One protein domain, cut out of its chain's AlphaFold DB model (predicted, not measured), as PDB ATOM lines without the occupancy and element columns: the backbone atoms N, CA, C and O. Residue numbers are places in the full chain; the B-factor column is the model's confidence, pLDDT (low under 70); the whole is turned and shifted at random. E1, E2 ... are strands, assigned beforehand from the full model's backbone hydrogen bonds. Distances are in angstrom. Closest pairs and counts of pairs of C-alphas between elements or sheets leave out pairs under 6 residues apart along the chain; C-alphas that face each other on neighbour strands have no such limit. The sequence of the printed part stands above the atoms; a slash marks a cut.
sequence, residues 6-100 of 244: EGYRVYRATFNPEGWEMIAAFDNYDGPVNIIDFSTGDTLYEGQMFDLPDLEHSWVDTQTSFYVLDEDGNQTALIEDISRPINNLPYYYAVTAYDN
ATOM      1  N   GLU A   6     -57.291 -28.053 -37.760       80.94
ATOM      2  CA  GLU A   6     -55.836 -28.163 -37.879       80.94
ATOM      3  C   GLU A   6     -55.116 -27.255 -36.882       80.94
ATOM      4  O   GLU A   6     -54.190 -27.672 -36.189       80.94
ATOM      5  N   GLY A   7     -55.556 -26.000 -36.784       86.81
ATOM      6  CA  GLY A   7     -54.825 -25.011 -36.012       86.81
ATOM      7  C   GLY A   7     -55.334 -23.588 -36.158       86.81
ATOM      8  O   GLY A   7     -56.487 -23.334 -36.522       86.81
ATOM      9  N   TYR A   8     -54.444 -22.639 -35.866       87.69
ATOM     10  CA  TYR A   8     -54.738 -21.211 -35.884       87.69
ATOM     11  C   TYR A   8     -53.790 -20.432 -36.789       87.69
ATOM     12  O   TYR A   8     -52.597 -20.707 -36.875       87.69
ATOM     13  N   ARG A   9     -54.322 -19.387 -37.417       86.38
ATOM     14  CA  ARG A   9     -53.555 -18.381 -38.155       86.38
ATOM     15  C   ARG A   9     -53.749 -17.017 -37.531       86.38
ATOM     16  O   ARG A   9     -54.849 -16.677 -37.090       86.38
ATOM     17  N   VAL A  10     -52.685 -16.228 -37.529       87.62
ATOM     18  CA  VAL A  10     -52.673 -14.867 -37.002       87.62
ATOM     19  C   VAL A  10     -52.525 -13.894 -38.159       87.62
ATOM     20  O   VAL A  10     -51.640 -14.035 -39.003       87.62
ATOM     21  N   TYR A  11     -53.392 -12.891 -38.173       88.00
ATOM     22  CA  TYR A  11     -53.437 -11.848 -39.186       88.00
ATOM     23  C   TYR A  11     -53.234 -10.475 -38.567       88.00
ATOM     24  O   TYR A  11     -53.659 -10.224 -37.435       88.00
ATOM     25  N   ARG A  12     -52.647  -9.571 -39.346       89.62
ATOM     26  CA  ARG A  12     -52.391  -8.182 -38.981       89.62
ATOM     27  C   ARG A  12     -52.888  -7.241 -40.077       89.62
ATOM     28  O   ARG A  12     -52.726  -7.520 -41.259       89.62
ATOM     29  N   ALA A  13     -53.472  -6.119 -39.679       89.94
ATOM     30  CA  ALA A  13     -53.862  -5.025 -40.565       89.94
ATOM     31  C   ALA A  13     -53.412  -3.678 -39.980       89.94
ATOM     32  O   ALA A  13     -53.286  -3.543 -38.761       89.94
ATOM     33  N   THR A  14     -53.155  -2.686 -40.836       88.25
ATOM     34  CA  THR A  14     -52.655  -1.356 -40.433       88.25
ATOM     35  C   THR A  14     -53.715  -0.296 -40.732       88.25
ATOM     36  O   THR A  14     -54.334  -0.348 -41.788       88.25
ATOM     37  N   PHE A  15     -53.910   0.681 -39.841       84.69
ATOM     38  CA  PHE A  15     -54.889   1.787 -39.941       84.69
ATOM     39  C   PHE A  15     -56.369   1.411 -39.852       84.69
ATOM     40  O   PHE A  15     -57.129   2.131 -39.203       84.69
ATOM     41  N   ASN A  16     -56.789   0.293 -40.429       88.12
ATOM     42  CA  ASN A  16     -58.147  -0.227 -40.328       88.12
ATOM     43  C   ASN A  16     -58.138  -1.769 -40.251       88.12
ATOM     44  O   ASN A  16     -57.145  -2.397 -40.613       88.12
ATOM     45  N   PRO A  17     -59.211  -2.408 -39.753       89.69
ATOM     46  CA  PRO A  17     -59.342  -3.869 -39.725       89.69
ATOM     47  C   PRO A  17     -59.716  -4.444 -41.110       89.69
ATOM     48  O   PRO A  17     -60.641  -5.247 -41.243       89.69
ATOM     49  N   GLU A  18     -59.019  -4.004 -42.156       88.12
ATOM     50  CA  GLU A  18     -59.184  -4.426 -43.550       88.12
ATOM     51  C   GLU A  18     -57.803  -4.706 -44.167       88.12
ATOM     52  O   GLU A  18     -56.782  -4.314 -43.614       88.12
ATOM     53  N   GLY A  19     -57.743  -5.406 -45.307       87.50
ATOM     54  CA  GLY A  19     -56.455  -5.689 -45.962       87.50
ATOM     55  C   GLY A  19     -55.521  -6.574 -45.125       87.50
ATOM     56  O   GLY A  19     -54.331  -6.301 -45.022       87.50
ATOM     57  N   TRP A  20     -56.080  -7.608 -44.496       88.06
ATOM     58  CA  TRP A  20     -55.371  -8.515 -43.596       88.06
ATOM     59  C   TRP A  20     -54.186  -9.228 -44.255       88.06
ATOM     60  O   TRP A  20     -54.353  -9.928 -45.252       88.06
ATOM     61  N   GLU A  21     -53.026  -9.132 -43.618       85.94
ATOM     62  CA  GLU A  21     -51.797  -9.850 -43.944       85.94
ATOM     63  C   GLU A  21     -51.597 -10.987 -42.929       85.94
ATOM     64  O   GLU A  21     -51.738 -10.768 -41.724       85.94
ATOM     65  N   MET A  22     -51.318 -12.212 -43.387       83.88
ATOM     66  CA  MET A  22     -50.984 -13.323 -42.487       83.88
ATOM     67  C   MET A  22     -49.575 -13.110 -41.934       83.88
ATOM     68  O   MET A  22     -48.661 -12.819 -42.698       83.88
ATOM     69  N   ILE A  23     -49.397 -13.270 -40.623       81.56
ATOM     70  CA  ILE A  23     -48.095 -13.085 -39.964       81.56
ATOM     71  C   ILE A  23     -47.571 -14.343 -39.266       81.56
ATOM     72  O   ILE A  23     -46.378 -14.421 -38.993       81.56
ATOM     73  N   ALA A  24     -48.441 -15.314 -38.978       81.12
ATOM     74  CA  ALA A  24     -48.057 -16.598 -38.397       81.12
ATOM     75  C   ALA A  24     -49.141 -17.662 -38.628       81.12
ATOM     76  O   ALA A  24     -50.330 -17.337 -38.735       81.12
ATOM     77  N   ALA A  25     -48.729 -18.927 -38.635       81.94
ATOM     78  CA  ALA A  25     -49.599 -20.096 -38.630       81.94
ATOM     79  C   ALA A  25     -49.062 -21.127 -37.628       81.94
ATOM     80  O   ALA A  25     -47.854 -21.292 -37.505       81.94
ATOM     81  N   PHE A  26     -49.971 -21.790 -36.927       84.25
ATOM     82  CA  PHE A  26     -49.689 -22.826 -35.937       84.25
ATOM     83  C   PHE A  26     -50.636 -23.987 -36.180       84.25
ATOM     84  O   PHE A  26     -51.782 -23.764 -36.601       84.25
ATOM     85  N   ASP A  27     -50.203 -25.193 -35.865       81.31
ATOM     86  CA  ASP A  27     -51.059 -26.367 -35.868       81.31
ATOM     87  C   ASP A  27     -51.010 -27.109 -34.527       81.31
ATOM     88  O   ASP A  27     -50.366 -26.707 -33.557       81.31
ATOM     89  N   ASN A  28     -51.862 -28.122 -34.430       82.38
ATOM     90  CA  ASN A  28     -51.960 -29.013 -33.282       82.38
ATOM     91  C   ASN A  28     -51.556 -30.450 -33.666       82.38
ATOM     92  O   ASN A  28     -51.923 -31.406 -32.976       82.38
ATOM     93  N   TYR A  29     -50.877 -30.608 -34.803       76.25
ATOM     94  CA  TYR A  29     -50.417 -31.887 -35.315       76.25
ATOM     95  C   TYR A  29     -48.895 -31.942 -35.205       76.25
ATOM     96  O   TYR A  29     -48.200 -31.152 -35.816       76.25
ATOM     97  N   ASP A  30     -48.394 -32.895 -34.422       72.88
ATOM     98  CA  ASP A  30     -46.956 -33.121 -34.255       72.88
ATOM     99  C   ASP A  30     -46.446 -33.948 -35.449       72.88
ATOM    100  O   ASP A  30     -46.416 -35.188 -35.407       72.88
ATOM    101  N   GLY A  31     -46.177 -33.260 -36.563       71.94
ATOM    102  CA  GLY A  31     -45.609 -33.832 -37.777       71.94
ATOM    103  C   GLY A  31     -45.861 -33.021 -39.059       71.94
ATOM    104  O   GLY A  31     -46.662 -32.094 -39.090       71.94
ATOM    105  N   PRO A  32     -45.233 -33.413 -40.183       71.88
ATOM    106  CA  PRO A  32     -45.314 -32.646 -41.422       71.88
ATOM    107  C   PRO A  32     -46.732 -32.595 -42.023       71.88
ATOM    108  O   PRO A  32     -47.390 -33.627 -42.180       71.88
ATOM    109  N   VAL A  33     -47.165 -31.409 -42.457       71.50
ATOM    110  CA  VAL A  33     -48.460 -31.135 -43.102       71.50
ATOM    111  C   VAL A  33     -48.290 -30.568 -44.516       71.50
ATOM    112  O   VAL A  33     -47.277 -29.961 -44.854       71.50
ATOM    113  N   ASN A  34     -49.288 -30.757 -45.388       69.50
ATOM    114  CA  ASN A  34     -49.272 -30.120 -46.711       69.50
ATOM    115  C   ASN A  34     -49.625 -28.635 -46.583       69.50
ATOM    116  O   ASN A  34     -50.684 -28.297 -46.054       69.50
ATOM    117  N   ILE A  35     -48.787 -27.763 -47.142       64.81
ATOM    118  CA  ILE A  35     -49.016 -26.316 -47.155       64.81
ATOM    119  C   ILE A  35     -49.225 -25.850 -48.594       64.81
ATOM    120  O   ILE A  35     -48.592 -26.341 -49.527       64.81
ATOM    121  N   ILE A  36     -50.153 -24.914 -48.776       62.66
ATOM    122  CA  ILE A  36     -50.445 -24.293 -50.070       62.66
ATOM    123  C   ILE A  36     -49.728 -22.954 -50.118       62.66
ATOM    124  O   ILE A  36     -49.769 -22.198 -49.146       62.66
ATOM    125  N   ASP A  37     -49.103 -22.645 -51.250       59.81
ATOM    126  CA  ASP A  37     -48.557 -21.317 -51.482       59.81
ATOM    127  C   ASP A  37     -49.711 -20.312 -51.621       59.81
ATOM    128  O   ASP A  37     -50.509 -20.351 -52.559       59.81
ATOM    129  N   PHE A  38     -49.806 -19.394 -50.661       57.19
ATOM    130  CA  PHE A  38     -50.871 -18.394 -50.588       57.19
ATOM    131  C   PHE A  38     -50.746 -17.289 -51.646       57.19
ATOM    132  O   PHE A  38     -51.712 -16.559 -51.873       57.19
ATOM    133  N   SER A  39     -49.586 -17.158 -52.295       54.25
ATOM    134  CA  SER A  39     -49.348 -16.175 -53.354       54.25
ATOM    135  C   SER A  39     -49.788 -16.685 -54.729       54.25
ATOM    136  O   SER A  39     -50.356 -15.929 -55.521       54.25
ATOM    137  N   THR A  40     -49.582 -17.975 -54.998       56.69
ATOM    138  CA  THR A  40     -49.931 -18.617 -56.274       56.69
ATOM    139  C   THR A  40     -51.231 -19.416 -56.208       56.69
ATOM    140  O   THR A  40     -51.805 -19.732 -57.249       56.69
ATOM    141  N   GLY A  41     -51.735 -19.700 -55.001       54.28
ATOM    142  CA  GLY A  41     -52.897 -20.562 -54.781       54.28
ATOM    143  C   GLY A  41     -52.640 -22.014 -55.185       54.28
ATOM    144  O   GLY A  41     -53.593 -22.777 -55.343       54.28
ATOM    145  N   ASP A  42     -51.374 -22.375 -55.390       53.53
ATOM    146  CA  ASP A  42     -50.961 -23.675 -55.880       53.53
ATOM    147  C   ASP A  42     -50.313 -24.491 -54.755       53.53
ATOM    148  O   ASP A  42     -49.636 -23.981 -53.864       53.53
ATOM    149  N   THR A  43     -50.500 -25.804 -54.809       53.91
ATOM    150  CA  THR A  43     -49.855 -26.785 -53.918       53.91
ATOM    151  C   THR A  43     -48.375 -27.013 -54.270       53.91
ATOM    152  O   THR A  43     -47.763 -27.978 -53.812       53.91
ATOM    153  N   LEU A  44     -47.808 -26.158 -55.132       47.16
ATOM    154  CA  LEU A  44     -46.567 -26.343 -55.891       47.16
ATOM    155  C   LEU A  44     -45.264 -26.278 -55.081       47.16
ATOM    156  O   LEU A  44     -44.195 -26.151 -55.670       47.16
ATOM    157  N   TYR A  45     -45.299 -26.532 -53.776       53.12
ATOM    158  CA  TYR A  45     -44.138 -27.124 -53.105       53.12
ATOM    159  C   TYR A  45     -44.017 -28.623 -53.444       53.12
ATOM    160  O   TYR A  45     -43.774 -29.425 -52.569       53.12
ATOM    161  N   GLU A  46     -44.282 -29.054 -54.685       58.53
ATOM    162  CA  GLU A  46     -44.241 -30.459 -55.157       58.53
ATOM    163  C   GLU A  46     -44.958 -31.528 -54.278       58.53
ATOM    164  O   GLU A  46     -44.839 -32.731 -54.525       58.53
ATOM    165  N   GLY A  47     -45.803 -31.144 -53.313       55.69
ATOM    166  CA  GLY A  47     -46.324 -32.053 -52.279       55.69
ATOM    167  C   GLY A  47     -45.329 -32.376 -51.156       55.69
ATOM    168  O   GLY A  47     -45.455 -33.425 -50.529       55.69
ATOM    169  N   GLN A  48     -44.338 -31.513 -50.936       62.84
ATOM    170  CA  GLN A  48     -43.509 -31.485 -49.741       62.84
ATOM    171  C   GLN A  48     -44.384 -31.169 -48.533       62.84
ATOM    172  O   GLN A  48     -45.282 -30.323 -48.580       62.84
ATOM    173  N   MET A  49     -44.115 -31.899 -47.462       67.50
ATOM    174  CA  MET A  49     -44.776 -31.718 -46.186       67.50
ATOM    175  C   MET A  49     -43.871 -30.876 -45.296       67.50
ATOM    176  O   MET A  49     -42.649 -31.026 -45.335       67.50
ATOM    177  N   PHE A  50     -44.480 -30.005 -44.506       72.81
ATOM    178  CA  PHE A  50     -43.795 -29.064 -43.642       72.81
ATOM    179  C   PHE A  50     -44.317 -29.173 -42.222       72.81
ATOM    180  O   PHE A  50     -45.524 -29.217 -42.021       72.81
ATOM    181  N   ASP A  51     -43.417 -29.190 -41.254       76.06
ATOM    182  CA  ASP A  51     -43.747 -29.155 -39.835       76.06
ATOM    183  C   ASP A  51     -43.991 -27.701 -39.413       76.06
ATOM    184  O   ASP A  51     -43.113 -26.836 -39.576       76.06
ATOM    185  N   LEU A  52     -45.210 -27.406 -38.955       79.19
ATOM    186  CA  LEU A  52     -45.545 -26.092 -38.417       79.19
ATOM    187  C   LEU A  52     -45.174 -26.030 -36.930       79.19
ATOM    188  O   LEU A  52     -45.044 -27.051 -36.264       79.19
ATOM    189  N   PRO A  53     -44.985 -24.824 -36.373       78.31
ATOM    190  CA  PRO A  53     -44.781 -24.680 -34.946       78.31
ATOM    191  C   PRO A  53     -46.024 -25.108 -34.168       78.31
ATOM    192  O   PRO A  53     -47.145 -24.695 -34.498       78.31
ATOM    193  N   ASP A  54     -45.771 -25.818 -33.069       80.56
ATOM    194  CA  ASP A  54     -46.770 -26.166 -32.069       80.56
ATOM    195  C   ASP A  54     -47.611 -24.955 -31.652       80.56
ATOM    196  O   ASP A  54     -47.137 -23.816 -31.532       80.56
ATOM    197  N   LEU A  55     -48.879 -25.219 -31.339       78.56
ATOM    198  CA  LEU A  55     -49.764 -24.225 -30.761       78.56
ATOM    199  C   LEU A  55     -49.275 -23.763 -29.375       78.56
ATOM    200  O   LEU A  55     -49.590 -24.357 -28.341       78.56
ATOM    201  N   GLU A  56     -48.581 -22.629 -29.346       72.56
ATOM    202  CA  GLU A  56     -48.152 -21.964 -28.117       72.56
ATOM    203  C   GLU A  56     -49.072 -20.795 -27.721       72.56
ATOM    204  O   GLU A  56     -49.657 -20.095 -28.547       72.56
ATOM    205  N   HIS A  57     -49.182 -20.523 -26.415       69.19
ATOM    206  CA  HIS A  57     -49.959 -19.385 -25.888       69.19
ATOM    207  C   HIS A  57     -49.245 -18.029 -26.011       69.19
ATOM    208  O   HIS A  57     -49.769 -17.001 -25.575       69.19
ATOM    209  N   SER A  58     -48.031 -18.021 -26.549       67.38
ATOM    210  CA  SER A  58     -47.195 -16.845 -26.719       67.38
ATOM    211  C   SER A  58     -46.419 -17.014 -28.007       67.38
ATOM    212  O   SER A  58     -45.886 -18.082 -28.266       67.38
ATOM    213  N   TRP A  59     -46.297 -15.941 -28.774       68.56
ATOM    214  CA  TRP A  59     -45.431 -15.925 -29.936       68.56
ATOM    215  C   TRP A  59     -44.637 -14.630 -29.962       68.56
ATOM    216  O   TRP A  59     -45.171 -13.548 -29.698       68.56
ATOM    217  N   VAL A  60     -43.348 -14.756 -30.264       65.50
ATOM    218  CA  VAL A  60     -42.458 -13.621 -30.485       65.50
ATOM    219  C   VAL A  60     -42.291 -13.463 -31.984       65.50
ATOM    220  O   VAL A  60     -41.895 -14.407 -32.655       65.50
ATOM    221  N   ASP A  61     -42.549 -12.261 -32.490       63.44
ATOM    222  CA  ASP A  61     -42.294 -11.930 -33.890       63.44
ATOM    223  C   ASP A  61     -40.787 -11.993 -34.182       63.44
ATOM    224  O   ASP A  61     -40.022 -11.081 -33.840       63.44
ATOM    225  N   THR A  62     -40.350 -13.115 -34.762       59.31
ATOM    226  CA  THR A  62     -38.943 -13.442 -35.051       59.31
ATOM    227  C   THR A  62     -38.371 -12.695 -36.255       59.31
ATOM    228  O   THR A  62     -37.165 -12.778 -36.480       59.31
ATOM    229  N   GLN A  63     -39.173 -11.844 -36.906       55.62
ATOM    230  CA  GLN A  63     -38.834 -10.958 -38.025       55.62
ATOM    231  C   GLN A  63     -38.707 -11.625 -39.398       55.62
ATOM    232  O   GLN A  63     -37.952 -12.573 -39.596       55.62
ATOM    233  N   THR A  64     -39.309 -10.941 -40.377       59.88
ATOM    234  CA  THR A  64     -39.062 -10.967 -41.835       59.88
ATOM    235  C   THR A  64     -39.276 -12.269 -42.591       59.88
ATOM    236  O   THR A  64     -39.594 -12.175 -43.772       59.88
ATOM    237  N   SER A  65     -39.200 -13.439 -41.959       59.84
ATOM    238  CA  SER A  65     -39.706 -14.650 -42.594       59.84
ATOM    239  C   SER A  65     -40.188 -15.687 -41.587       59.84
ATOM    240  O   SER A  65     -39.507 -15.996 -40.608       59.84
ATOM    241  N   PHE A  66     -41.372 -16.233 -41.844       69.81
ATOM    242  CA  PHE A  66     -41.877 -17.411 -41.157       69.81
ATOM    243  C   PHE A  66     -41.336 -18.641 -41.884       69.81
ATOM    244  O   PHE A  66     -41.724 -18.900 -43.023       69.81
ATOM    245  N   TYR A  67     -40.410 -19.355 -41.243       69.62
ATOM    246  CA  TYR A  67     -39.822 -20.574 -41.790       69.62
ATOM    247  C   TYR A  67     -40.525 -21.804 -41.235       69.62
ATOM    248  O   TYR A  67     -40.852 -21.856 -40.052       69.62
ATOM    249  N   VAL A  68     -40.666 -22.808 -42.083       71.69
ATOM    250  CA  VAL A  68     -41.072 -24.164 -41.719       71.69
ATOM    251  C   VAL A  68     -39.998 -25.150 -42.122       71.69
ATOM    252  O   VAL A  68     -39.172 -24.859 -42.993       71.69
ATOM    253  N   LEU A  69     -40.000 -26.301 -41.465       70.25
ATOM    254  CA  LEU A  69     -39.065 -27.381 -41.743       70.25
ATOM    255  C   LEU A  69     -39.743 -28.405 -42.639       70.25
ATOM    256  O   LEU A  69     -40.863 -28.808 -42.350       70.25
ATOM    257  N   ASP A  70     -39.092 -28.816 -43.724       70.31
ATOM    258  CA  ASP A  70     -39.531 -30.003 -44.462       70.31
ATOM    259  C   ASP A  70     -39.232 -31.301 -43.674       70.31
ATOM    260  O   ASP A  70     -38.601 -31.270 -42.614       70.31
ATOM    261  N   GLU A  71     -39.668 -32.455 -44.192       69.06
ATOM    262  CA  GLU A  71     -39.414 -33.782 -43.586       69.06
ATOM    263  C   GLU A  71     -37.910 -34.089 -43.396       69.06
ATOM    264  O   GLU A  71     -37.531 -34.846 -42.499       69.06
ATOM    265  N   ASP A  72     -37.040 -33.466 -44.198       74.88
ATOM    266  CA  ASP A  72     -35.582 -33.613 -44.144       74.88
ATOM    267  C   ASP A  72     -34.908 -32.573 -43.215       74.88
ATOM    268  O   ASP A  72     -33.685 -32.600 -43.026       74.88
ATOM    269  N   GLY A  73     -35.682 -31.667 -42.603       71.56
ATOM    270  CA  GLY A  73     -35.216 -30.621 -41.691       71.56
ATOM    271  C   GLY A  73     -34.675 -29.356 -42.371       71.56
ATOM    272  O   GLY A  73     -34.007 -28.551 -41.714       71.56
ATOM    273  N   ASN A  74     -34.925 -29.154 -43.667       78.44
ATOM    274  CA  ASN A  74     -34.542 -27.932 -44.375       78.44
ATOM    275  C   ASN A  74     -35.563 -26.815 -44.138       78.44
ATOM    276  O   ASN A  74     -36.771 -27.029 -44.192       78.44
ATOM    277  N   GLN A  75     -35.068 -25.593 -43.940       78.06
ATOM    278  CA  GLN A  75     -35.910 -24.415 -43.747       78.06
ATOM    279  C   GLN A  75     -36.416 -23.855 -45.078       78.06
ATOM    280  O   GLN A  75     -35.620 -23.503 -45.949       78.06
ATOM    281  N   THR A  76     -37.731 -23.691 -45.188       73.25
ATOM    282  CA  THR A  76     -38.410 -22.984 -46.280       73.25
ATOM    283  C   THR A  76     -39.220 -21.835 -45.700       73.25
ATOM    284  O   THR A  76     -39.943 -22.023 -44.726       73.25
ATOM    285  N   ALA A  77     -39.106 -20.634 -46.265       70.81
ATOM    286  CA  ALA A  77     -39.927 -19.510 -45.837       70.81
ATOM    287  C   ALA A  77     -41.324 -19.599 -46.473       70.81
ATOM    288  O   ALA A  77     -41.460 -19.600 -47.693       70.81
ATOM    289  N   LEU A  78     -42.371 -19.669 -45.653       69.12
ATOM    290  CA  LEU A  78     -43.760 -19.627 -46.131       69.12
ATOM    291  C   LEU A  78     -44.291 -18.212 -46.274       69.12
ATOM    292  O   LEU A  78     -45.183 -17.958 -47.078       69.12
ATOM    293  N   ILE A  79     -43.792 -17.313 -45.435       69.50
ATOM    294  CA  ILE A  79     -44.130 -15.903 -45.497       69.50
ATOM    295  C   ILE A  79     -42.818 -15.152 -45.420       69.50
ATOM    296  O   ILE A  79     -42.052 -15.361 -44.484       69.50
ATOM    297  N   GLU A  80     -42.563 -14.308 -46.407       68.81
ATOM    298  CA  GLU A  80     -41.387 -13.449 -46.498       68.81
ATOM    299  C   GLU A  80     -41.836 -11.983 -46.507       68.81
ATOM    300  O   GLU A  80     -43.009 -11.681 -46.725       68.81
ATOM    301  N   ASP A  81     -40.906 -11.069 -46.244       64.81
ATOM    302  CA  ASP A  81     -41.096  -9.619 -46.369       64.81
ATOM    303  C   ASP A  81     -42.180  -8.990 -45.472       64.81
ATOM    304  O   ASP A  81     -42.549  -7.824 -45.657       64.81
ATOM    305  N   ILE A  82     -42.632  -9.689 -44.421       68.44
ATOM    306  CA  ILE A  82     -43.513  -9.084 -43.416       68.44
ATOM    307  C   ILE A  82     -42.753  -7.942 -42.735       68.44
ATOM    308  O   ILE A  82     -41.808  -8.142 -41.962       68.44
ATOM    309  N   SER A  83     -43.204  -6.714 -42.987       69.69
ATOM    310  CA  SER A  83     -42.629  -5.527 -42.359       69.69
ATOM    311  C   SER A  83     -42.872  -5.563 -40.849       69.69
ATOM    312  O   SER A  83     -43.981  -5.861 -40.392       69.69
ATOM    313  N   ARG A  84     -41.843  -5.244 -40.052       74.06
ATOM    314  CA  ARG A  84     -41.995  -5.128 -38.593       74.06
ATOM    315  C   ARG A  84     -43.043  -4.060 -38.278       74.06
ATOM    316  O   ARG A  84     -43.071  -3.034 -38.965       74.06
ATOM    317  N   PRO A  85     -43.883  -4.270 -37.251       77.94
ATOM    318  CA  PRO A  85     -44.832  -3.250 -36.861       77.94
ATOM    319  C   PRO A  85     -44.054  -2.000 -36.431       77.94
ATOM    320  O   PRO A  85     -43.142  -2.061 -35.606       77.94
ATOM    321  N   ILE A  86     -44.377  -0.866 -37.043       79.06
ATOM    322  CA  ILE A  86     -43.733   0.408 -36.756       79.06
ATOM    323  C   ILE A  86     -44.368   0.957 -35.484       79.06
ATOM    324  O   ILE A  86     -45.594   1.056 -35.392       79.06
ATOM    325  N   ASN A  87     -43.538   1.313 -34.502       76.38
ATOM    326  CA  ASN A  87     -44.023   1.830 -33.226       76.38
ATOM    327  C   ASN A  87     -45.033   2.961 -33.430       76.38
ATOM    328  O   ASN A  87     -44.840   3.831 -34.280       76.38
ATOM    329  N   ASN A  88     -46.080   2.942 -32.602       72.50
ATOM    330  CA  ASN A  88     -47.160   3.927 -32.559       72.50
ATOM    331  C   ASN A  88     -48.016   4.081 -33.831       72.50
ATOM    332  O   ASN A  88     -48.878   4.966 -33.874       72.50
ATOM    333  N   LEU A  89     -47.867   3.206 -34.827       79.38
ATOM    334  CA  LEU A  89     -48.917   3.034 -35.826       79.38
ATOM    335  C   LEU A  89     -50.052   2.164 -35.261       79.38
ATOM    336  O   LEU A  89     -49.804   1.269 -34.451       79.38
ATOM    337  N   PRO A  90     -51.311   2.431 -35.639       85.00
ATOM    338  CA  PRO A  90     -52.435   1.603 -35.228       85.00
ATOM    339  C   PRO A  90     -52.432   0.275 -35.994       85.00
ATOM    340  O   PRO A  90     -52.583   0.260 -37.218       85.00
ATOM    341  N   TYR A  91     -52.332  -0.835 -35.263       88.50
ATOM    342  CA  TYR A  91     -52.470  -2.182 -35.811       88.50
ATOM    343  C   TYR A  91     -53.703  -2.893 -35.267       88.50
ATOM    344  O   TYR A  91     -54.102  -2.718 -34.115       88.50
ATOM    345  N   TYR A  92     -54.280  -3.745 -36.099       91.94
ATOM    346  CA  TYR A  92     -55.371  -4.642 -35.753       91.94
ATOM    347  C   TYR A  92     -54.895  -6.073 -35.935       91.94
ATOM    348  O   TYR A  92     -54.150  -6.361 -36.868       91.94
ATOM    349  N   TYR A  93     -55.341  -6.961 -35.052       91.25
ATOM    350  CA  TYR A  93     -55.009  -8.379 -35.101       91.25
ATOM    351  C   TYR A  93     -56.287  -9.208 -35.111       91.25
ATOM    352  O   TYR A  93     -57.238  -8.882 -34.396       91.25
ATOM    353  N   ALA A  94     -56.294 -10.271 -35.906       92.06
ATOM    354  CA  ALA A  94     -57.363 -11.258 -35.967       92.06
ATOM    355  C   ALA A  94     -56.755 -12.662 -35.935       92.06
ATOM    356  O   ALA A  94     -55.652 -12.878 -36.438       92.06
ATOM    357  N   VAL A  95     -57.477 -13.612 -35.346       90.94
ATOM    358  CA  VAL A  95     -57.040 -15.012 -35.251       90.94
ATOM    359  C   VAL A  95     -58.109 -15.894 -35.873       90.94
ATOM    360  O   VAL A  95     -59.268 -15.816 -35.473       90.94
ATOM    361  N   THR A  96     -57.754 -16.737 -36.831       90.19
ATOM    362  CA  THR A  96     -58.714 -17.642 -37.473       90.19
ATOM    363  C   THR A  96     -58.345 -19.082 -37.176       90.19
ATOM    364  O   THR A  96     -57.179 -19.452 -37.252       90.19
ATOM    365  N   ALA A  97     -59.343 -19.904 -36.862       89.31
ATOM    366  CA  ALA A  97     -59.190 -21.350 -36.951       89.31
ATOM    367  C   ALA A  97     -59.255 -21.759 -38.427       89.31
ATOM    368  O   ALA A  97     -60.071 -21.189 -39.165       89.31
ATOM    369  N   TYR A  98     -58.425 -22.712 -38.837       85.69
ATOM    370  CA  TYR A  98     -58.451 -23.283 -40.182       85.69
ATOM    371  C   TYR A  98     -58.510 -24.811 -40.134       85.69
ATOM    372  O   TYR A  98     -58.110 -25.425 -39.138       85.69
ATOM    373  N   ASP A  99     -59.061 -25.398 -41.191       80.88
ATOM    374  CA  ASP A  99     -59.066 -26.840 -41.407       80.88
ATOM    375  C   ASP A  99     -57.902 -27.282 -42.300       80.88
ATOM    376  O   ASP A  99     -57.302 -26.479 -43.014       80.88
ATOM    377  N   ASN A 100     -57.567 -28.569 -42.263       72.94
ATOM    378  CA  ASN A 100     -56.651 -29.144 -43.237       72.94
ATOM    379  C   ASN A 100     -57.356 -30.229 -44.055       72.94
ATOM    380  O   ASN A 100     -57.549 -31.353 -43.577       72.94
TER     381      ASN A 100
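This is residues 6 to 100 of the 244 residues of the protein "T9SS type A sorting domain-containing protein" of Candidatus Marinimicrobia bacterium (UniProt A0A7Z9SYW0). Two small three-stranded sheets meet along one strand, with the sheet of E3, E4 and E5 packing loosely, through E4 and E5, on the edge strand E2 of the longer, strongly twisted sheet of E2, E1 and E6. The 95 printed residues hold no named helix and six named strands, E1 to E6 in chain order; the sheets run E2 - E1 - E6 and E3 - E4 - E5, both antiparallel. The class is all strand, though only 43 residues are in named strands. The whole is compact, with a radius of gyration of the C-alphas of 13.8 A and spans of 41 by 29 by 23 A.

Look first at E1, residues 6 to 14, the inner strand between E2, residues 21 to 27, and E6, residues 91 to 99. E1 and E2 form a hairpin, with N 10 and O 24 2.9 A apart; E1 and E6 are antiparallel at 158 degrees, with N 11 and O 94 2.8 A apart. In the other sheet, E3, residues 49 to 51, E4, residues 64 to 70, and E5, residues 75 to 82, form a meander, each strand the antiparallel neighbour of the one before. Find N 51 and O 69 at 2.8 A, and N 78 and O 66 at 2.8 A. E5 bends by 66 degrees at residue 78. Between the sheets, the closest C-alphas of E2 and E5 are those of Ile 23 and Ile 82, 7.0 A; E1 is apart from E4.

Find C-alpha 6 at (-55.836, -28.163, -37.879); from there E1 runs 27.1 A. E2 spans 18.4 A, E4 19.2 A and E5 17.1 A. E6 runs 26.1 A to C-alpha 99 at (-59.066, -26.840, -41.407).

The C-alphas farthest apart, of Glu 46 and Asn 88, are 41.3 A apart. The printed part has no cut. The links E2 to E3 and E3 to E4 are long. Confidence is low, under 70, in 34 residues, among them 34 to 49 and 57 to 67.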